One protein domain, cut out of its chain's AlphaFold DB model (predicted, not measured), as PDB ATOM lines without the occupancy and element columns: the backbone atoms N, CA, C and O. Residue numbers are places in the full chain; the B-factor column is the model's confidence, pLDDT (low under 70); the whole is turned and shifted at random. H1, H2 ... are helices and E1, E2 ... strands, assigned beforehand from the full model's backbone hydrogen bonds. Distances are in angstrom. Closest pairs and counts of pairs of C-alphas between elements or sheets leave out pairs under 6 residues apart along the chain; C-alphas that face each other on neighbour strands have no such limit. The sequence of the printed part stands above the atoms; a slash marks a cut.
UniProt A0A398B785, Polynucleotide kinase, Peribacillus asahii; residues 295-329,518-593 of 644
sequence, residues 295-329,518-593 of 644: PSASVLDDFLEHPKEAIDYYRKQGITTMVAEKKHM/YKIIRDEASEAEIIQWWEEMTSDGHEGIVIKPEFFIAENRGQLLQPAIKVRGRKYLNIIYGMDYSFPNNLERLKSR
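What this domain is: This is residues 295 to 329 and 518 to 593 of the 644 residues of the protein "Polynucleotide kinase" of Peribacillus asahii (UniProt A0A398B785). Look first for one strongly twisted sheet of four strands with two helices, H1 and H2, packed over one face and no named helix on the other. The short helices H3 and H4 lie toward one end, and the long link 550 to 564 extends at the opposite end. The printed part has 111 residues, with named elements in the order H1 E1 E2 H2 E3 E4 H3 H4; the sheet runs E2 - E1 - E3 - E4, all antiparallel, and the class is mixed. The whole is compact, with a radius of gyration of the C-alphas of 14.2 A, and spans 41 by 27 by 25 A.

How they stand to each other: Start at H1, residues 307 to 316, on the sheet over E3, residues 544 to 549; their closest C-alphas, Ala 310 and Ile 547, are 6.9 A apart. E1, residues 322 to 326, pairs with E3 (N 323 to O 548, 2.9 A) and with E2, residues 518 to 521 (N 324 to O 519, 2.9 A). H2, residues 524 to 539, is on the same face as H1 and touches it with residues 530 to 534 alone, the closest C-alphas, Pro 307 and Ile 531, being 6.3 A apart. E2, H2 and E3 form a split strand-helix-strand unit, E1 between its strands, with a right-handed crossover. E3 and E4, residues 565 to 568, form a hairpin; N 545 and O 567 are 3.0 A apart. H3, residues 570 to 577, touches H2 at Lys 571 and Ser 539, C-alphas 6.8 A apart; H4, residues 584 to 591, touches no helix. Every O i to N i+4 pair is within hydrogen-bond range in H1 and H2, 3 of 4 in H4 and 1 of 4 in H3, where 4 of 5 O i to N i+3 pairs are.

Where its parts are: Find C-alpha 307 at (10.424, -18.518, -25.039), where H1 begins, and C-alpha 591 at (7.015, -3.661, -24.941), where H4 ends. H2 measures 22.3 A and E3 17.0 A.

The domain as a whole: Residues 330 to 517 are not printed; C-alphas 329 and 518 are 15.1 A apart. The E3 to E4 link is long. Mean pLDDT of the printed part is 95.1; no printed residue is under 70.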
ATOM      1  N   PRO A 295      10.978 -11.529 -31.908       88.06
ATOM      2  CA  PRO A 295      10.379 -10.615 -32.879       88.06
ATOM      3  C   PRO A 295       9.305  -9.704 -32.279       88.06
ATOM      4  O   PRO A 295       9.247  -8.524 -32.623       88.06
ATOM      5  N   SER A 296       8.513 -10.232 -31.347       90.94
ATOM      6  CA  SER A 296       7.557  -9.496 -30.520       90.94
ATOM      7  C   SER A 296       7.979  -9.502 -29.051       90.94
ATOM      8  O   SER A 296       8.705 -10.393 -28.599       90.94
ATOM      9  N   ALA A 297       7.537  -8.494 -28.301       93.38
ATOM     10  CA  ALA A 297       7.603  -8.532 -26.844       93.38
ATOM     11  C   ALA A 297       6.639  -9.592 -26.289       93.38
ATOM     12  O   ALA A 297       5.671  -9.957 -26.959       93.38
ATOM     13  N   SER A 298       6.917 -10.061 -25.074       94.56
ATOM     14  CA  SER A 298       6.088 -11.062 -24.407       94.56
ATOM     15  C   SER A 298       4.675 -10.553 -24.122       94.56
ATOM     16  O   SER A 298       4.478  -9.423 -23.650       94.56
ATOM     17  N   VAL A 299       3.691 -11.418 -24.374       92.75
ATOM     18  CA  VAL A 299       2.289 -11.157 -24.011       92.75
ATOM     19  C   VAL A 299       2.058 -11.234 -22.502       92.75
ATOM     20  O   VAL A 299       1.158 -10.569 -22.005       92.75
ATOM     21  N   LEU A 300       2.891 -11.979 -21.767       93.88
ATOM     22  CA  LEU A 300       2.818 -12.081 -20.307       93.88
ATOM     23  C   LEU A 300       3.207 -10.754 -19.651       93.88
ATOM     24  O   LEU A 300       4.203 -10.141 -20.047       93.88
ATOM     25  N   ASP A 301       2.452 -10.327 -18.640       89.62
ATOM     26  CA  ASP A 301       2.591  -9.001 -18.022       89.62
ATOM     27  C   ASP A 301       3.968  -8.767 -17.401       89.62
ATOM     28  O   ASP A 301       4.536  -7.698 -17.593       89.62
ATOM     29  N   ASP A 302       4.550  -9.784 -16.767       90.38
ATOM     30  CA  ASP A 302       5.824  -9.688 -16.043       90.38
ATOM     31  C   ASP A 302       7.087  -9.841 -16.907       90.38
ATOM     32  O   ASP A 302       8.209  -9.708 -16.402       90.38
ATOM     33  N   PHE A 303       6.929 -10.117 -18.205       94.56
ATOM     34  CA  PHE A 303       8.037 -10.438 -19.101       94.56
ATOM     35  C   PHE A 303       8.135  -9.472 -20.278       94.56
ATOM     36  O   PHE A 303       7.146  -9.105 -20.915       94.56
ATOM     37  N   LEU A 304       9.374  -9.113 -20.620       95.88
ATOM     38  CA  LEU A 304       9.694  -8.464 -21.892       95.88
ATOM     39  C   LEU A 304      10.005  -9.499 -22.983       95.88
ATOM     40  O   LEU A 304       9.616  -9.320 -24.138       95.88
ATOM     41  N   GLU A 305      10.693 -10.576 -22.607       96.88
ATOM     42  CA  GLU A 305      11.075 -11.709 -23.451       96.88
ATOM     43  C   GLU A 305      10.630 -13.001 -22.773       96.88
ATOM     44  O   GLU A 305      10.820 -13.153 -21.568       96.88
ATOM     45  N   HIS A 306      10.054 -13.915 -23.548       97.25
ATOM     46  CA  HIS A 306       9.651 -15.238 -23.094       97.25
ATOM     47  C   HIS A 306       9.852 -16.250 -24.248       97.25
ATOM     48  O   HIS A 306       9.828 -15.849 -25.421       97.25
ATOM     49  N   PRO A 307      10.130 -17.547 -23.978       97.56
ATOM     50  CA  PRO A 307      10.424 -18.518 -25.039       97.56
ATOM     51  C   PRO A 307       9.296 -18.670 -26.065       97.56
ATOM     52  O   PRO A 307       9.561 -18.890 -27.249       97.56
ATOM     53  N   LYS A 308       8.046 -18.486 -25.623       96.69
ATOM     54  CA  LYS A 308       6.839 -18.643 -26.446       96.69
ATOM     55  C   LYS A 308       6.887 -17.834 -27.743       96.69
ATOM     56  O   LYS A 308       6.596 -18.372 -28.806       96.69
ATOM     57  N   GLU A 309       7.303 -16.570 -27.692       96.56
ATOM     58  CA  GLU A 309       7.323 -15.685 -28.862       96.56
ATOM     59  C   GLU A 309       8.348 -16.123 -29.918       96.56
ATOM     60  O   GLU A 309       8.116 -15.958 -31.119       96.56
ATOM     61  N   ALA A 310       9.479 -16.687 -29.488       97.38
ATOM     62  CA  ALA A 310      10.491 -17.227 -30.391       97.38
ATOM     63  C   ALA A 310      10.030 -18.550 -31.027       97.38
ATOM     64  O   ALA A 310      10.191 -18.741 -32.232       97.38
ATOM     65  N   ILE A 311       9.398 -19.429 -30.245       97.69
ATOM     66  CA  ILE A 311       8.823 -20.696 -30.727       97.69
ATOM     67  C   ILE A 311       7.700 -20.425 -31.737       97.69
ATOM     68  O   ILE A 311       7.681 -20.994 -32.831       97.69
ATOM     69  N   ASP A 312       6.796 -19.501 -31.416       96.69
ATOM     70  CA  ASP A 312       5.683 -19.128 -32.289       96.69
ATOM     71  C   ASP A 312       6.152 -18.477 -33.588       96.69
ATOM     72  O   ASP A 312       5.518 -18.671 -34.627       96.69
ATOM     73  N   TYR A 313       7.254 -17.721 -33.558       96.81
ATOM     74  CA  TYR A 313       7.871 -17.206 -34.779       96.81
ATOM     75  C   TYR A 313       8.234 -18.351 -35.729       96.81
ATOM     76  O   TYR A 313       7.799 -18.336 -36.879       96.81
ATOM     77  N   TYR A 314       8.970 -19.355 -35.253       97.50
ATOM     78  CA  TYR A 314       9.407 -20.477 -36.083       97.50
ATOM     79  C   TYR A 314       8.232 -21.337 -36.566       97.50
ATOM     80  O   TYR A 314       8.141 -21.630 -37.761       97.50
ATOM     81  N   ARG A 315       7.265 -21.647 -35.694       96.25
ATOM     82  CA  ARG A 315       6.071 -22.422 -36.075       96.25
ATOM     83  C   ARG A 315       5.218 -21.728 -37.134       96.25
ATOM     84  O   ARG A 315       4.774 -22.375 -38.079       96.25
ATOM     85  N   LYS A 316       5.035 -20.404 -37.041       96.25
ATOM     86  CA  LYS A 316       4.339 -19.613 -38.078       96.25
ATOM     87  C   LYS A 316       5.041 -19.675 -39.438       96.25
ATOM     88  O   LYS A 316       4.394 -19.461 -40.458       96.25
ATOM     89  N   GLN A 317       6.341 -19.967 -39.450       96.06
ATOM     90  CA  GLN A 317       7.148 -20.139 -40.657       96.06
ATOM     91  C   GLN A 317       7.249 -21.602 -41.118       96.06
ATOM     92  O   GLN A 317       7.983 -21.890 -42.057       96.06
ATOM     93  N   GLY A 318       6.505 -22.523 -40.493       95.62
ATOM     94  CA  GLY A 318       6.480 -23.940 -40.863       95.62
ATOM     95  C   GLY A 318       7.596 -24.787 -40.249       95.62
ATOM     96  O   GLY A 318       7.721 -25.954 -40.605       95.62
ATOM     97  N   ILE A 319       8.389 -24.240 -39.322       96.69
ATOM     98  CA  ILE A 319       9.422 -24.996 -38.605       96.69
ATOM     99  C   ILE A 319       8.785 -25.718 -37.412       96.69
ATOM    100  O   ILE A 319       8.227 -25.084 -36.516       96.69
ATOM    101  N   THR A 320       8.876 -27.046 -37.401       94.56
ATOM    102  CA  THR A 320       8.301 -27.909 -36.354       94.56
ATOM    103  C   THR A 320       9.328 -28.350 -35.315       94.56
ATOM    104  O   THR A 320       8.976 -28.492 -34.146       94.56
ATOM    105  N   THR A 321      10.591 -28.505 -35.717       97.94
ATOM    106  CA  THR A 321      11.702 -28.878 -34.835       97.94
ATOM    107  C   THR A 321      12.628 -27.684 -34.611       97.94
ATOM    108  O   THR A 321      13.086 -27.048 -35.563       97.94
ATOM    109  N   MET A 322      12.926 -27.384 -33.349       98.38
ATOM    110  CA  MET A 322      13.855 -26.322 -32.943       98.38
ATOM    111  C   MET A 322      14.832 -26.843 -31.887       98.38
ATOM    112  O   MET A 322      14.545 -27.811 -31.179       98.38
ATOM    113  N   VAL A 323      15.972 -26.172 -31.748       98.62
ATOM    114  CA  VAL A 323      16.985 -26.457 -30.727       98.62
ATOM    115  C   VAL A 323      17.136 -25.233 -29.831       98.62
ATOM    116  O   VAL A 323      17.394 -24.132 -30.317       98.62
ATOM    117  N   ALA A 324      16.950 -25.417 -28.526       98.56
ATOM    118  CA  ALA A 324      17.191 -24.400 -27.510       98.56
ATOM    119  C   ALA A 324      18.536 -24.679 -26.838       98.56
ATOM    120  O   ALA A 324      18.696 -25.699 -26.173       98.56
ATOM    121  N   GLU A 325      19.491 -23.774 -27.012       98.50
ATOM    122  CA  GLU A 325      20.821 -23.852 -26.405       98.50
ATOM    123  C   GLU A 325      20.936 -22.852 -25.256       98.50
ATOM    124  O   GLU A 325      20.412 -21.735 -25.336       98.50
ATOM    125  N   LYS A 326      21.661 -23.219 -24.199       97.56
ATOM    126  CA  LYS A 326      22.000 -22.293 -23.120       97.56
ATOM    127  C   LYS A 326      22.789 -21.114 -23.676       97.56
ATOM    128  O   LYS A 326      23.810 -21.279 -24.343       97.56
ATOM    129  N   LYS A 327      22.332 -19.899 -23.376       96.81
ATOM    130  CA  LYS A 327      23.051 -18.686 -23.745       96.81
ATOM    131  C   LYS A 327      24.140 -18.418 -22.712       96.81
ATOM    132  O   LYS A 327      23.876 -17.887 -21.635       96.81
ATOM    133  N   HIS A 328      25.364 -18.805 -23.050       94.19
ATOM    134  CA  HIS A 328      26.541 -18.496 -22.245       94.19
ATOM    135  C   HIS A 328      26.787 -16.987 -22.209       94.19
ATOM    136  O   HIS A 328      26.678 -16.304 -23.230       94.19
ATOM    137  N   MET A 329      27.134 -16.482 -21.029       89.62
ATOM    138  CA  MET A 329      27.416 -15.067 -20.812       89.62
ATOM    139  C   MET A 329      28.927 -14.852 -20.805       89.62
ATOM    140  O   MET A 329      29.601 -15.050 -19.791       89.62
ATOM    141  N   TYR A 518      21.650 -28.149 -23.983       98.19
ATOM    142  CA  TYR A 518      20.622 -27.894 -24.983       98.19
ATOM    143  C   TYR A 518      19.447 -28.858 -24.834       98.19
ATOM    144  O   TYR A 518      19.568 -29.945 -24.266       98.19
ATOM    145  N   LYS A 519      18.303 -28.467 -25.391       98.25
ATOM    146  CA  LYS A 519      17.102 -29.298 -25.488       98.25
ATOM    147  C   LYS A 519      16.409 -29.080 -26.839       98.25
ATOM    148  O   LYS A 519      16.651 -28.085 -27.523       98.25
ATOM    149  N   ILE A 520      15.558 -30.024 -27.240       98.44
ATOM    150  CA  ILE A 520      14.887 -30.030 -28.551       98.44
ATOM    151  C   ILE A 520      13.390 -29.786 -28.356       98.44
ATOM    152  O   ILE A 520      12.773 -30.435 -27.519       98.44
ATOM    153  N   ILE A 521      12.810 -28.898 -29.161       98.38
ATOM    154  CA  ILE A 521      11.376 -28.578 -29.168       98.38
ATOM    155  C   ILE A 521      10.751 -29.224 -30.404       98.38
ATOM    156  O   ILE A 521      11.200 -28.949 -31.517       98.38
ATOM    157  N   ARG A 522       9.727 -30.063 -30.218       96.94
ATOM    158  CA  ARG A 522       9.003 -30.762 -31.303       96.94
ATOM    159  C   ARG A 522       7.484 -30.621 -31.213       96.94
ATOM    160  O   ARG A 522       6.793 -30.672 -32.225       96.94
ATOM    161  N   ASP A 523       6.970 -30.456 -30.004       96.00
ATOM    162  CA  ASP A 523       5.550 -30.497 -29.662       96.00
ATOM    163  C   ASP A 523       5.275 -29.630 -28.421       96.00
ATOM    164  O   ASP A 523       6.159 -28.928 -27.926       96.00
ATOM    165  N   GLU A 524       4.033 -29.641 -27.942       96.00
ATOM    166  CA  GLU A 524       3.610 -28.868 -26.769       96.00
ATOM    167  C   GLU A 524       4.262 -29.361 -25.465       96.00
ATOM    168  O   GLU A 524       4.545 -28.559 -24.577       96.00
ATOM    169  N   ALA A 525       4.549 -30.663 -25.351       97.19
ATOM    170  CA  ALA A 525       5.159 -31.239 -24.152       97.19
ATOM    171  C   ALA A 525       6.625 -30.803 -24.006       97.19
ATOM    172  O   ALA A 525       7.036 -30.321 -22.951       97.19
ATOM    173  N   SER A 526       7.401 -30.914 -25.085       97.38
ATOM    174  CA  SER A 526       8.788 -30.441 -25.131       97.38
ATOM    175  C   SER A 526       8.885 -28.920 -24.997       97.38
ATOM    176  O   SER A 526       9.804 -28.427 -24.352       97.38
ATOM    177  N   GLU A 527       7.928 -28.157 -25.533       97.62
ATOM    178  CA  GLU A 527       7.836 -26.713 -25.288       97.62
ATOM    179  C   GLU A 527       7.670 -26.383 -23.801       97.62
ATOM    180  O   GLU A 527       8.405 -25.534 -23.293       97.62
ATOM    181  N   ALA A 528       6.752 -27.058 -23.101       97.88
ATOM    182  CA  ALA A 528       6.567 -26.864 -21.664       97.88
ATOM    183  C   ALA A 528       7.850 -27.189 -20.880       97.88
ATOM    184  O   ALA A 528       8.241 -26.425 -19.998       97.88
ATOM    185  N   GLU A 529       8.554 -28.260 -21.257       97.81
ATOM    186  CA  GLU A 529       9.844 -28.622 -20.660       97.81
ATOM    187  C   GLU A 529      10.914 -27.534 -20.876       97.81
ATOM    188  O   GLU A 529      11.677 -27.227 -19.958       97.81
ATOM    189  N   ILE A 530      10.975 -26.913 -22.063       97.38
ATOM    190  CA  ILE A 530      11.928 -25.821 -22.335       97.38
ATOM    191  C   ILE A 530      11.598 -24.583 -21.524       97.38
ATOM    192  O   ILE A 530      12.516 -23.936 -21.022       97.38
ATOM    193  N   ILE A 531      10.316 -24.228 -21.433       97.75
ATOM    194  CA  ILE A 531       9.882 -23.059 -20.669       97.75
ATOM    195  C   ILE A 531      10.274 -23.250 -19.206       97.75
ATOM    196  O   ILE A 531      10.957 -22.384 -18.665       97.75
ATOM    197  N   GLN A 532       9.975 -24.411 -18.617       97.81
ATOM    198  CA  GLN A 532      10.371 -24.720 -17.245       97.81
ATOM    199  C   GLN A 532      11.898 -24.663 -17.066       97.81
ATOM    200  O   GLN A 532      12.393 -23.998 -16.159       97.81
ATOM    201  N   TRP A 533      12.662 -25.301 -17.957       97.88
ATOM    202  CA  TRP A 533      14.127 -25.271 -17.900       97.88
ATOM    203  C   TRP A 533      14.691 -23.846 -18.003       97.88
ATOM    204  O   TRP A 533      15.631 -23.486 -17.292       97.88
ATOM    205  N   TRP A 534      14.109 -23.011 -18.866       98.06
ATOM    206  CA  TRP A 534      14.484 -21.607 -19.000       98.06
ATOM    207  C   TRP A 534      14.128 -20.794 -17.750       98.06
ATOM    208  O   TRP A 534      14.946 -19.979 -17.318       98.06
ATOM    209  N   GLU A 535      12.958 -21.008 -17.147       96.69
ATOM    210  CA  GLU A 535      12.539 -20.337 -15.911       96.69
ATOM    211  C   GLU A 535      13.471 -20.681 -14.745       96.69
ATOM    212  O   GLU A 535      14.003 -19.774 -14.102       96.69
ATOM    213  N   GLU A 536      13.741 -21.970 -14.523       95.75
ATOM    214  CA  GLU A 536      14.657 -22.452 -13.484       95.75
ATOM    215  C   GLU A 536      16.048 -21.835 -13.672       95.75
ATOM    216  O   GLU A 536      16.550 -21.121 -12.800       95.75
ATOM    217  N   MET A 537      16.631 -21.991 -14.863       94.75
ATOM    218  CA  MET A 537      17.966 -21.489 -15.171       94.75
ATOM    219  C   MET A 537      18.054 -19.956 -15.030       94.75
ATOM    220  O   MET A 537      19.026 -19.423 -14.489       94.75
ATOM    221  N   THR A 538      17.056 -19.210 -15.506       94.38
ATOM    222  CA  THR A 538      17.089 -17.737 -15.455       94.38
ATOM    223  C   THR A 538      16.718 -17.157 -14.094       94.38
ATOM    224  O   THR A 538      17.160 -16.045 -13.780       94.38
ATOM    225  N   SER A 539      15.988 -17.893 -13.250       90.75
ATOM    226  CA  SER A 539      15.743 -17.510 -11.854       90.75
ATOM    227  C   SER A 539      17.030 -17.493 -11.024       90.75
ATOM    228  O   SER A 539      17.204 -16.607 -10.183       90.75
ATOM    229  N   ASP A 540      17.987 -18.356 -11.369       85.88
ATOM    230  CA  ASP A 540      19.337 -18.361 -10.807       85.88
ATOM    231  C   ASP A 540      20.216 -17.236 -11.383       85.88
ATOM    232  O   ASP A 540      21.387 -17.107 -11.031       85.88
ATOM    233  N   GLY A 541      19.693 -16.409 -12.290       81.19
ATOM    234  CA  GLY A 541      20.394 -15.259 -12.855       81.19
ATOM    235  C   GLY A 541      21.225 -15.562 -14.101       81.19
ATOM    236  O   GLY A 541      21.960 -14.674 -14.535       81.19
ATOM    237  N   HIS A 542      21.114 -16.762 -14.693       90.69
ATOM    238  CA  HIS A 542      21.690 -17.057 -16.014       90.69
ATOM    239  C   HIS A 542      21.059 -16.188 -17.120       90.69
ATOM    240  O   HIS A 542      19.929 -15.717 -16.986       90.69
ATOM    241  N   GLU A 543      21.785 -15.969 -18.220       94.25
ATOM    242  CA  GLU A 543      21.380 -14.995 -19.237       94.25
ATOM    243  C   GLU A 543      20.090 -15.407 -19.949       94.25
ATOM    244  O   GLU A 543      19.233 -14.559 -20.192       94.25
ATOM    245  N   GLY A 544      19.937 -16.690 -20.276       96.69
ATOM    246  CA  GLY A 544      18.772 -17.221 -20.976       96.69
ATOM    247  C   GLY A 544      19.156 -18.291 -21.984       96.69
ATOM    248  O   GLY A 544      20.152 -18.990 -21.806       96.69
ATOM    249  N   ILE A 545      18.369 -18.407 -23.051       98.25
ATOM    250  CA  ILE A 545      18.568 -19.391 -24.121       98.25
ATOM    251  C   ILE A 545      18.664 -18.716 -25.489       98.25
ATOM    252  O   ILE A 545      18.257 -17.566 -25.680       98.25
ATOM    253  N   VAL A 546      19.189 -19.456 -26.457       98.56
ATOM    254  CA  VAL A 546      19.112 -19.143 -27.882       98.56
ATOM    255  C   VAL A 546      18.308 -20.249 -28.553       98.56
ATOM    256  O   VAL A 546      18.702 -21.410 -28.499       98.56
ATOM    257  N   ILE A 547      17.192 -19.889 -29.182       98.62
ATOM    258  CA  ILE A 547      16.369 -20.822 -29.955       98.62
ATOM    259  C   ILE A 547      16.770 -20.716 -31.419       98.62
ATOM    260  O   ILE A 547      16.814 -19.616 -31.979       98.62
ATOM    261  N   LYS A 548      17.067 -21.859 -32.024       98.56
ATOM    262  CA  LYS A 548      17.492 -21.993 -33.414       98.56
ATOM    263  C   LYS A 548      16.594 -23.010 -34.140       98.56
ATOM    264  O   LYS A 548      16.058 -23.909 -33.484       98.56
ATOM    265  N   PRO A 549      16.399 -22.896 -35.465       97.88
ATOM    266  CA  PRO A 549      15.717 -23.931 -36.249       97.88
ATOM    267  C   PRO A 549      16.510 -25.251 -36.232       97.88
ATOM    268  O   PRO A 549      17.661 -25.273 -35.825       97.88
ATOM    269  N   GLU A 550      15.924 -26.374 -36.652       96.44
ATOM    270  CA  GLU A 550      16.654 -27.656 -36.690       96.44
ATOM    271  C   GLU A 550      17.940 -27.591 -37.527       96.44
ATOM    272  O   GLU A 550      18.993 -28.030 -37.062       96.44
ATOM    273  N   PHE A 551      17.859 -27.015 -38.727       96.88
ATOM    274  CA  PHE A 551      18.977 -26.870 -39.660       96.88
ATOM    275  C   PHE A 551      19.611 -25.484 -39.581       96.88
ATOM    276  O   PHE A 551      18.914 -24.494 -39.375       96.88
ATOM    277  N   PHE A 552      20.928 -25.417 -39.794       96.62
ATOM    278  CA  PHE A 552      21.712 -24.182 -39.690       96.62
ATOM    279  C   PHE A 552      21.194 -23.055 -40.601       96.62
ATOM    280  O   PHE A 552      21.160 -21.893 -40.195       96.62
ATOM    281  N   ILE A 553      20.774 -23.398 -41.823       96.56
ATOM    282  CA  ILE A 553      20.080 -22.500 -42.753       96.56
ATOM    283  C   ILE A 553      18.622 -22.953 -42.832       96.56
ATOM    284  O   ILE A 553      18.344 -24.109 -43.150       96.56
ATOM    285  N   ALA A 554      17.691 -22.042 -42.551       95.62
ATOM    286  CA  ALA A 554      16.261 -22.311 -42.612       95.62
ATOM    287  C   ALA A 554      15.555 -21.281 -43.492       95.62
ATOM    288  O   ALA A 554      15.759 -20.073 -43.344       95.62
ATOM    289  N   GLU A 555      14.685 -21.764 -44.372       94.31
ATOM    290  CA  GLU A 555      13.944 -20.942 -45.322       94.31
ATOM    291  C   GLU A 555      12.469 -21.338 -45.356       94.31
ATOM    292  O   GLU A 555      12.111 -22.501 -45.173       94.31
ATOM    293  N   ASN A 556      11.606 -20.370 -45.646       93.00
ATOM    294  CA  ASN A 556      10.199 -20.608 -45.937       93.00
ATOM    295  C   ASN A 556       9.843 -19.944 -47.269       93.00
ATOM    296  O   ASN A 556       9.949 -18.726 -47.403       93.00
ATOM    297  N   ARG A 557       9.427 -20.734 -48.268       87.94
ATOM    298  CA  ARG A 557       9.075 -20.252 -49.623       87.94
ATOM    299  C   ARG A 557      10.167 -19.356 -50.246       87.94
ATOM    300  O   ARG A 557       9.854 -18.326 -50.841       87.94
ATOM    301  N   GLY A 558      11.436 -19.738 -50.077       82.94
ATOM    302  CA  GLY A 558      12.604 -18.992 -50.569       82.94
ATOM    303  C   GLY A 558      12.934 -17.719 -49.780       82.94
ATOM    304  O   GLY A 558      13.704 -16.889 -50.252       82.94
ATOM    305  N   GLN A 559      12.327 -17.516 -48.604       90.19
ATOM    306  CA  GLN A 559      12.689 -16.439 -47.683       90.19
ATOM    307  C   GLN A 559      13.507 -16.993 -46.520       90.19
ATOM    308  O   GLN A 559      13.020 -17.836 -45.764       90.19
ATOM    309  N   LEU A 560      14.719 -16.465 -46.350       95.56
ATOM    310  CA  LEU A 560      15.594 -16.785 -45.230       95.56
ATOM    311  C   LEU A 560      14.964 -16.390 -43.883       95.56
ATOM    312  O   LEU A 560      14.490 -15.263 -43.700       95.56
ATOM    313  N   LEU A 561      14.988 -17.321 -42.930       97.06
ATOM    314  CA  LEU A 561      14.484 -17.145 -41.569       97.06
ATOM    315  C   LEU A 561      15.604 -16.739 -40.605       97.06
ATOM    316  O   LEU A 561      16.787 -16.874 -40.906       97.06
ATOM    317  N   GLN A 562      15.239 -16.236 -39.418       97.50
ATOM    318  CA  GLN A 562      16.235 -15.909 -38.392       97.50
ATOM    319  C   GLN A 562      17.047 -17.163 -38.018       97.50
ATOM    320  O   GLN A 562      16.448 -18.150 -37.582       97.50
ATOM    321  N   PRO A 563      18.390 -17.130 -38.107       97.25
ATOM    322  CA  PRO A 563      19.225 -18.291 -37.786       97.25
ATOM    323  C   PRO A 563      19.252 -18.585 -36.281       97.25
ATOM    324  O   PRO A 563      19.529 -19.700 -35.856       97.25
ATOM    325  N   ALA A 564      18.984 -17.571 -35.458       97.94
ATOM    326  CA  ALA A 564      18.964 -17.680 -34.011       97.94
ATOM    327  C   ALA A 564      18.172 -16.524 -33.394       97.94
ATOM    328  O   ALA A 564      18.348 -15.360 -33.777       97.94
ATOM    329  N   ILE A 565      17.359 -16.835 -32.386       98.38
ATOM    330  CA  ILE A 565      16.617 -15.863 -31.583       98.38
ATOM    331  C   ILE A 565      17.051 -16.005 -30.126       98.38
ATOM    332  O   ILE A 565      16.893 -17.067 -29.526       98.38
ATOM    333  N   LYS A 566      17.588 -14.929 -29.538       97.44
ATOM    334  CA  LYS A 566      17.885 -14.904 -28.097       97.44
ATOM    335  C   LYS A 566      16.603 -14.676 -27.298       97.44
ATOM    336  O   LYS A 566      15.781 -13.835 -27.670       97.44
ATOM    337  N   VAL A 567      16.492 -15.372 -26.174       97.81
ATOM    338  CA  VAL A 567      15.420 -15.209 -25.191       97.81
ATOM    339  C   VAL A 567      16.060 -15.073 -23.817       97.81
ATOM    340  O   VAL A 567      16.529 -16.055 -23.232       97.81
ATOM    341  N   ARG A 568      16.130 -13.840 -23.318       96.81
ATOM    342  CA  ARG A 568      16.867 -13.523 -22.092       96.81
ATOM    343  C   ARG A 568      15.966 -13.530 -20.867       96.81
ATOM    344  O   ARG A 568      14.813 -13.116 -20.930       96.81
ATOM    345  N   GLY A 569      16.528 -13.971 -19.750       95.62
ATOM    346  CA  GLY A 569      15.851 -14.065 -18.466       95.62
ATOM    347  C   GLY A 569      15.454 -12.713 -17.882       95.62
ATOM    348  O   GLY A 569      16.149 -11.707 -18.053       95.62
ATOM    349  N   ARG A 570      14.367 -12.702 -17.105       94.56
ATOM    350  CA  ARG A 570      13.844 -11.492 -16.451       94.56
ATOM    351  C   ARG A 570      14.886 -10.811 -15.555       94.56
ATOM    352  O   ARG A 570      15.075  -9.600 -15.657       94.56
ATOM    353  N   LYS A 571      15.598 -11.575 -14.716       93.25
ATOM    354  CA  LYS A 571      16.667 -11.035 -13.855       93.25
ATOM    355  C   LYS A 571      17.819 -10.460 -14.676       93.25
ATOM    356  O   LYS A 571      18.286  -9.363 -14.382       93.25
ATOM    357  N   TYR A 572      18.234 -11.164 -15.731       94.19
ATOM    358  CA  TYR A 572      19.297 -10.711 -16.626       94.19
ATOM    359  C   TYR A 572      18.965  -9.370 -17.285       94.19
ATOM    360  O   TYR A 572      19.796  -8.472 -17.342       94.19
ATOM    361  N   LEU A 573      17.731  -9.170 -17.743       94.62
ATOM    362  CA  LEU A 573      17.361  -7.930 -18.424       94.62
ATOM    363  C   LEU A 573      17.476  -6.669 -17.542       94.62
ATOM    364  O   LEU A 573      17.583  -5.582 -18.112       94.62
ATOM    365  N   ASN A 574      17.589  -6.788 -16.209       92.56
ATOM    366  CA  ASN A 574      17.916  -5.658 -15.326       92.56
ATOM    367  C   ASN A 574      19.248  -4.998 -15.697       92.56
ATOM    368  O   ASN A 574      19.365  -3.775 -15.640       92.56
ATOM    369  N   ILE A 575      20.248  -5.781 -16.120       91.50
ATOM    370  CA  ILE A 575      21.557  -5.231 -16.493       91.50
ATOM    371  C   ILE A 575      21.543  -4.586 -17.889       91.50
ATOM    372  O   ILE A 575      22.419  -3.795 -18.212       91.50
ATOM    373  N   ILE A 576      20.523  -4.861 -18.708       92.50
ATOM    374  CA  ILE A 576      20.418  -4.350 -20.085       92.50
ATOM    375  C   ILE A 576      19.465  -3.156 -20.195       92.50
ATOM    376  O   ILE A 576      19.780  -2.163 -20.848       92.50
ATOM    377  N   TYR A 577      18.283  -3.257 -19.587       93.75
ATOM    378  CA  TYR A 577      17.225  -2.246 -19.662       93.75
ATOM    379  C   TYR A 577      17.181  -1.325 -18.434       93.75
ATOM    380  O   TYR A 577      16.431  -0.349 -18.437       93.75
ATOM    381  N   GLY A 578      18.015  -1.601 -17.428       92.50
ATOM    382  CA  GLY A 578      18.091  -0.871 -16.166       92.50
ATOM    383  C   GLY A 578      17.394  -1.612 -15.025       92.50
ATOM    384  O   GLY A 578      16.473  -2.390 -15.246       92.50
ATOM    385  N   MET A 579      17.827  -1.337 -13.791       93.88
ATOM    386  CA  MET A 579      17.382  -2.026 -12.566       93.88
ATOM    387  C   MET A 579      15.861  -2.063 -12.401       93.88
ATOM    388  O   MET A 579      15.315  -3.020 -11.880       93.88
ATOM    389  N   ASP A 580      15.189  -1.006 -12.847       94.69
ATOM    390  CA  ASP A 580      13.771  -0.765 -12.606       94.69
ATOM    391  C   ASP A 580      12.903  -1.047 -13.844       94.69
ATOM    392  O   ASP A 580      11.745  -0.627 -13.905       94.69
ATOM    393  N   TYR A 581      13.450  -1.711 -14.871       95.25
ATOM    394  CA  TYR A 581      12.753  -1.907 -16.147       95.25
ATOM    395  C   TYR A 581      11.447  -2.706 -16.007       95.25
ATOM    396  O   TYR A 581      10.544  -2.539 -16.824       95.25
ATOM    397  N   SER A 582      11.363  -3.553 -14.979       93.38
ATOM    398  CA  SER A 582      10.228  -4.419 -14.662       93.38
ATOM    399  C   SER A 582       9.039  -3.680 -14.045       93.38
ATOM    400  O   SER A 582       7.972  -4.279 -13.938       93.38
ATOM    401  N   PHE A 583       9.169  -2.403 -13.649       93.88
ATOM    402  CA  PHE A 583       8.003  -1.642 -13.186       93.88
ATOM    403  C   PHE A 583       6.942  -1.548 -14.289       93.88
ATOM    404  O   PHE A 583       7.320  -1.297 -15.435       93.88
ATOM    405  N   PRO A 584       5.634  -1.631 -13.971       91.75
ATOM    406  CA  PRO A 584       4.567  -1.702 -14.974       91.75
ATOM    407  C   PRO A 584       4.660  -0.623 -16.064       91.75
ATOM    408  O   PRO A 584       4.751  -0.941 -17.248       91.75
ATOM    409  N   ASN A 585       4.787   0.648 -15.668       91.44
ATOM    410  CA  ASN A 585       4.897   1.776 -16.604       91.44
ATOM    411  C   ASN A 585       6.198   1.752 -17.433       91.44
ATOM    412  O   ASN A 585       6.267   2.313 -18.527       91.44
ATOM    413  N   ASN A 586       7.276   1.163 -16.909       94.75
ATOM    414  CA  ASN A 586       8.532   1.013 -17.646       94.75
ATOM    415  C   ASN A 586       8.412  -0.124 -18.655       94.75
ATOM    416  O   ASN A 586       8.729   0.063 -19.828       94.75
ATOM    417  N   LEU A 587       7.901  -1.265 -18.206       94.62
ATOM    418  CA  LEU A 587       7.753  -2.461 -19.008       94.62
ATOM    419  C   LEU A 587       6.775  -2.244 -20.164       94.62
ATOM    420  O   LEU A 587       7.115  -2.577 -21.296       94.62
ATOM    421  N   GLU A 588       5.633  -1.594 -19.928       93.94
ATOM    422  CA  GLU A 588       4.668  -1.232 -20.975       93.94
ATOM    423  C   GLU A 588       5.327  -0.407 -22.094       93.94
ATOM    424  O   GLU A 588       5.230  -0.753 -23.274       93.94
ATOM    425  N   ARG A 589       6.110   0.620 -21.732       94.00
ATOM    426  CA  ARG A 589       6.874   1.435 -22.698       94.00
ATOM    427  C   ARG A 589       7.955   0.637 -23.427       94.00
ATOM    428  O   ARG A 589       8.286   0.941 -24.570       94.00
ATOM    429  N   LEU A 590       8.548  -0.364 -22.781       94.81
ATOM    430  CA  LEU A 590       9.572  -1.215 -23.390       94.81
ATOM    431  C   LEU A 590       8.975  -2.290 -24.307       94.81
ATOM    432  O   LEU A 590       9.634  -2.691 -25.270       94.81
ATOM    433  N   LYS A 591       7.730  -2.721 -24.066       94.00
ATOM    434  CA  LYS A 591       7.015  -3.661 -24.941       94.00
ATOM    435  C   LYS A 591       6.761  -3.073 -26.335       94.00
ATOM    436  O   LYS A 591       6.749  -3.830 -27.303       94.00
ATOM    437  N   SER A 592       6.702  -1.745 -26.490       90.81
ATOM    438  CA  SER A 592       6.618  -1.072 -27.802       90.81
ATOM    439  C   SER A 592       7.957  -0.957 -28.562       90.81
ATOM    440  O   SER A 592       8.125  -0.072 -29.405       90.81
ATOM    441  N   ARG A 593       8.948  -1.815 -28.274       90.38
ATOM    442  CA  ARG A 593      10.257  -1.824 -28.959       90.38
ATOM    443  C   ARG A 593      10.156  -2.284 -30.419       90.38
ATOM    444  O   ARG A 593       9.411  -3.203 -30.746       90.38
TER     445      ARG A 593